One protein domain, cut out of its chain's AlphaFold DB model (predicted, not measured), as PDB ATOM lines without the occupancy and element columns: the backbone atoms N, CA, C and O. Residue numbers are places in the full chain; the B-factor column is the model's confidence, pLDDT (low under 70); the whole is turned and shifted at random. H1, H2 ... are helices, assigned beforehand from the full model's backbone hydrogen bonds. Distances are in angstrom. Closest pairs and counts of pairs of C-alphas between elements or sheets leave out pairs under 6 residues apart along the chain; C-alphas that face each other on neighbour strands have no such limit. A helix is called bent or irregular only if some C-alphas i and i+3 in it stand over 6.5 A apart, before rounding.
ATOM      1  N   ALA A 490     157.055 186.561 201.808       70.94
ATOM      2  CA  ALA A 490     156.376 185.269 201.868       70.94
ATOM      3  C   ALA A 490     155.601 185.102 203.186       70.94
ATOM      4  O   ALA A 490     154.435 184.706 203.169       70.94
ATOM      5  N   GLY A 491     156.200 185.498 204.315       82.81
ATOM      6  CA  GLY A 491     155.530 185.539 205.616       82.81
ATOM      7  C   GLY A 491     154.341 186.503 205.627       82.81
ATOM      8  O   GLY A 491     153.271 186.150 206.118       82.81
ATOM      9  N   LYS A 492     154.481 187.682 205.009       81.56
ATOM     10  CA  LYS A 492     153.392 188.656 204.858       81.56
ATOM     11  C   LYS A 492     152.245 188.108 204.010       81.56
ATOM     12  O   LYS A 492     151.095 188.259 204.405       81.56
ATOM     13  N   LEU A 493     152.534 187.446 202.889       77.62
ATOM     14  CA  LEU A 493     151.510 186.832 202.034       77.62
ATOM     15  C   LEU A 493     150.785 185.680 202.736       77.62
ATOM     16  O   LEU A 493     149.572 185.533 202.589       77.62
ATOM     17  N   LEU A 494     151.515 184.870 203.505       82.25
ATOM     18  CA  LEU A 494     150.939 183.770 204.273       82.25
ATOM     19  C   LEU A 494     150.051 184.291 205.411       82.25
ATOM     20  O   LEU A 494     148.933 183.803 205.574       82.25
ATOM     21  N   LEU A 495     150.499 185.329 206.124       83.31
ATOM     22  CA  LEU A 495     149.706 186.020 207.142       83.31
ATOM     23  C   LEU A 495     148.464 186.685 206.533       83.31
ATOM     24  O   LEU A 495     147.370 186.588 207.072       83.31
ATOM     25  N   GLU A 496     148.594 187.323 205.373       83.31
ATOM     26  CA  GLU A 496     147.459 187.958 204.708       83.31
ATOM     27  C   GLU A 496     146.412 186.925 204.265       83.31
ATOM     28  O   GLU A 496     145.210 187.135 204.455       83.31
ATOM     29  N   LYS A 497     146.848 185.780 203.725       86.50
ATOM     30  CA  LYS A 497     145.947 184.674 203.373       86.50
ATOM     31  C   LYS A 497     145.268 184.081 204.605       86.50
ATOM     32  O   LYS A 497     144.056 183.864 204.560       86.50
ATOM     33  N   SER A 498     145.997 183.860 205.700       83.50
ATOM     34  CA  SER A 498     145.412 183.321 206.933       83.50
ATOM     35  C   SER A 498     144.425 184.303 207.571       83.50
ATOM     36  O   SER A 498     143.338 183.896 207.980       83.50
ATOM     37  N   MET A 499     144.717 185.608 207.548       85.06
ATOM     38  CA  MET A 499     143.791 186.645 208.012       85.06
ATOM     39  C   MET A 499     142.533 186.726 207.144       85.06
ATOM     40  O   MET A 499     141.429 186.812 207.681       85.06
ATOM     41  N   ARG A 500     142.651 186.642 205.812       85.62
ATOM     42  CA  ARG A 500     141.476 186.596 204.922       85.62
ATOM     43  C   ARG A 500     140.621 185.353 205.168       85.62
ATOM     44  O   ARG A 500     139.397 185.468 205.178       85.62
ATOM     45  N   ALA A 501     141.242 184.197 205.403       88.88
ATOM     46  CA  ALA A 501     140.532 182.966 205.739       88.88
ATOM     47  C   ALA A 501     139.782 183.090 207.077       88.88
ATOM     48  O   ALA A 501     138.607 182.734 207.154       88.88
ATOM     49  N   LEU A 502     140.415 183.676 208.098       86.19
ATOM     50  CA  LEU A 502     139.804 183.897 209.411       86.19
ATOM     51  C   LEU A 502     138.644 184.903 209.347       86.19
ATOM     52  O   LEU A 502     137.590 184.663 209.931       86.19
ATOM     53  N   VAL A 503     138.783 185.979 208.565       89.06
ATOM     54  CA  VAL A 503     137.688 186.926 208.282       89.06
ATOM     55  C   VAL A 503     136.539 186.236 207.537       89.06
ATOM     56  O   VAL A 503     135.374 186.491 207.840       89.06
ATOM     57  N   GLY A 504     136.842 185.354 206.580       87.50
ATOM     58  CA  GLY A 504     135.844 184.562 205.856       87.50
ATOM     59  C   GLY A 504     135.073 183.613 206.774       87.50
ATOM     60  O   GLY A 504     133.843 183.625 206.773       87.50
ATOM     61  N   ALA A 505     135.782 182.861 207.616       89.50
ATOM     62  CA  ALA A 505     135.184 181.972 208.609       89.50
ATOM     63  C   ALA A 505     134.322 182.744 209.621       89.50
ATOM     64  O   ALA A 505     133.199 182.342 209.915       89.50
ATOM     65  N   ALA A 506     134.797 183.895 210.100       88.44
ATOM     66  CA  ALA A 506     134.054 184.719 211.045       88.44
ATOM     67  C   ALA A 506     132.768 185.308 210.433       88.44
ATOM     68  O   ALA A 506     131.725 185.332 211.089       88.44
ATOM     69  N   LYS A 507     132.798 185.703 209.153       88.25
ATOM     70  CA  LYS A 507     131.590 186.111 208.417       88.25
ATOM     71  C   LYS A 507     130.595 184.964 208.245       88.25
ATOM     72  O   LYS A 507     129.397 185.193 208.375       88.25
ATOM     73  N   LEU A 508     131.070 183.742 207.988       89.38
ATOM     74  CA  LEU A 508     130.208 182.554 207.905       89.38
ATOM     75  C   LEU A 508     129.544 182.218 209.247       89.38
ATOM     76  O   LEU A 508     128.418 181.729 209.266       89.38
ATOM     77  N   LEU A 509     130.202 182.540 210.361       90.62
ATOM     78  CA  LEU A 509     129.645 182.418 211.711       90.62
ATOM     79  C   LEU A 509     128.707 183.577 212.098       90.62
ATOM     80  O   LEU A 509     128.188 183.593 213.212       90.62
ATOM     81  N   GLY A 510     128.467 184.535 211.197       92.62
ATOM     82  CA  GLY A 510     127.557 185.660 211.423       92.62
ATOM     83  C   GLY A 510     128.123 186.770 212.314       92.62
ATOM     84  O   GLY A 510     127.350 187.562 212.848       92.62
ATOM     85  N   LEU A 511     129.448 186.837 212.491       92.00
ATOM     86  CA  LEU A 511     130.090 187.902 213.265       92.00
ATOM     87  C   LEU A 511     130.067 189.225 212.490       92.00
ATOM     88  O   LEU A 511     130.321 189.266 211.281       92.00
ATOM     89  N   ASN A 512     129.781 190.323 213.193       92.81
ATOM     90  CA  ASN A 512     129.770 191.653 212.593       92.81
ATOM     91  C   ASN A 512     131.200 192.132 212.312       92.81
ATOM     92  O   ASN A 512     132.152 191.735 212.980       92.81
ATOM     93  N   GLY A 513     131.358 193.025 211.330       90.31
ATOM     94  CA  GLY A 513     132.675 193.533 210.925       90.31
ATOM     95  C   GLY A 513     133.485 194.152 212.073       90.31
ATOM     96  O   GLY A 513     134.705 193.987 212.107       90.31
ATOM     97  N   ASP A 514     132.809 194.784 213.036       92.25
ATOM     98  CA  ASP A 514     133.443 195.378 214.216       92.25
ATOM     99  C   ASP A 514     134.005 194.316 215.176       92.25
ATOM    100  O   ASP A 514     135.121 194.473 215.673       92.25
ATOM    101  N   ASP A 515     133.297 193.197 215.361       91.50
ATOM    102  CA  ASP A 515     133.730 192.078 216.212       91.50
ATOM    103  C   ASP A 515     134.932 191.351 215.592       91.50
ATOM    104  O   ASP A 515     135.906 191.026 216.273       91.50
ATOM    105  N   ILE A 516     134.914 191.171 214.267       90.75
ATOM    106  CA  ILE A 516     136.030 190.591 213.505       90.75
ATOM    107  C   ILE A 516     137.274 191.481 213.619       90.75
ATOM    108  O   ILE A 516     138.381 190.988 213.842       90.75
ATOM    109  N   GLY A 517     137.095 192.801 213.503       88.56
ATOM    110  CA  GLY A 517     138.169 193.779 213.672       88.56
ATOM    111  C   GLY A 517     138.706 193.870 215.106       88.56
ATOM    112  O   GLY A 517     139.851 194.291 215.294       88.56
ATOM    113  N   GLY A 518     137.904 193.487 216.103       91.31
ATOM    114  CA  GLY A 518     138.320 193.308 217.496       91.31
ATOM    115  C   GLY A 518     139.214 192.081 217.666       91.31
ATOM    116  O   GLY A 518     140.372 192.229 218.048       91.31
ATOM    117  N   MET A 519     138.737 190.899 217.261       86.00
ATOM    118  CA  MET A 519     139.497 189.641 217.382       86.00
ATOM    119  C   MET A 519     140.852 189.695 216.671       86.00
ATOM    120  O   MET A 519     141.857 189.225 217.194       86.00
ATOM    121  N   VAL A 520     140.899 190.287 215.475       86.75
ATOM    122  CA  VAL A 520     142.151 190.454 214.726       86.75
ATOM    123  C   VAL A 520     143.147 191.338 215.479       86.75
ATOM    124  O   VAL A 520     144.347 191.065 215.458       86.75
ATOM    125  N   ARG A 521     142.671 192.396 216.148       89.56
ATOM    126  CA  ARG A 521     143.529 193.265 216.961       89.56
ATOM    127  C   ARG A 521     144.033 192.555 218.208       89.56
ATOM    128  O   ARG A 521     145.212 192.706 218.511       89.56
ATOM    129  N   ASP A 522     143.183 191.778 218.868       88.19
ATOM    130  CA  ASP A 522     143.568 191.017 220.059       88.19
ATOM    131  C   ASP A 522     144.663 189.994 219.723       88.19
ATOM    132  O   ASP A 522     145.688 189.969 220.395       88.19
ATOM    133  N   ILE A 523     144.532 189.257 218.612       83.12
ATOM    134  CA  ILE A 523     145.549 188.292 218.149       83.12
ATOM    135  C   ILE A 523     146.890 188.982 217.847       83.12
ATOM    136  O   ILE A 523     147.948 188.473 218.214       83.12
ATOM    137  N   LEU A 524     146.868 190.147 217.189       81.94
ATOM    138  CA  LEU A 524     148.095 190.891 216.883       81.94
ATOM    139  C   LEU A 524     148.754 191.461 218.150       81.94
ATOM    140  O   LEU A 524     149.979 191.476 218.242       81.94
ATOM    141  N   GLN A 525     147.970 191.894 219.140       83.69
ATOM    142  CA  GLN A 525     148.493 192.447 220.396       83.69
ATOM    143  C   GLN A 525     148.970 191.370 221.379       83.69
ATOM    144  O   GLN A 525     149.905 191.614 222.140       83.69
ATOM    145  N   GLU A 526     148.371 190.179 221.366       77.44
ATOM    146  CA  GLU A 526     148.781 189.057 222.220       77.44
ATOM    147  C   GLU A 526     150.191 188.567 221.846       77.44
ATOM    148  O   GLU A 526     151.008 188.311 222.728       77.44
ATOM    149  N   THR A 527     150.549 188.600 220.554       64.38
ATOM    150  CA  THR A 527     151.907 188.245 220.098       64.38
ATOM    151  C   THR A 527     153.017 189.205 220.546       64.38
ATOM    152  O   THR A 527     154.169 188.787 220.639       64.38
ATOM    153  N   GLU A 528     152.706 190.464 220.877       70.62
ATOM    154  CA  GLU A 528     153.705 191.414 221.401       70.62
ATOM    155  C   GLU A 528     153.973 191.231 222.902       70.62
ATOM    156  O   GLU A 528     154.999 191.690 223.406       70.62
ATOM    157  N   LYS A 529     153.073 190.565 223.635       66.94
ATOM    158  CA  LYS A 529     153.139 190.488 225.099       66.94
ATOM    159  C   LYS A 529     153.998 189.334 225.623       66.94
ATOM    160  O   LYS A 529     154.503 189.436 226.738       66.94
TER     161      LYS A 529
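This is residues 490 to 529 of the 532 residues of an uncharacterized protein of Absidia repens (UniProt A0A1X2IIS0). Two helices, H1 and H2, make an open V: a helical hairpin whose arms come together near the tight link of residues 509 to 512 and spread apart toward the two ends of the printed part. The far stretches of both arms stand free, residues 490 to 498 of H1 and residues 521 to 529 of H2. The printed part has 40 residues with two named helices, H1 then H2, and no named strand; its class is all helix. The whole is only just loose, close to compact, with a radius of gyration of the C-alphas of 10.8 A, and its outline is flat, spanning 29 by 23 by 11 A.

H1, residues 490 to 508, is the longest helix. It touches H2, residues 513 to 529, with 4 pairs of C-alphas within 8 A. The closest C-alphas of the two are those of Val 503 and Ile 516, 6.6 A apart. H1 touches H2 with residues 499 to 507 alone, and H2 touches H1 with residues 513 to 520 alone. The two run opposite ways at a steep tilt of 41 degrees, with their centres 12.9 A apart, and form a helical hairpin. In H1 every O i to N i+4 pair is within hydrogen-bond range; in H2 9 of 13 are.

H1 begins at C-alpha 490, (156.376, 185.269, 201.868), and measures 27.0 A from first to last C-alpha. H2 begins at C-alpha 513, (132.675, 193.533, 210.925), and ends 25.1 A away at C-alpha 529, (153.139, 190.488, 225.099). Neither helix is bent.

The two C-alphas farthest apart are those of Ala 490 and Gly 510, at 30.4 A. The first and last printed C-alphas, of Ala 490 and Lys 529, are 24.0 A apart. The printed part has no cut. The mean pLDDT of the printed part is 85.0, and residues 527 and 529 of this model are under 70.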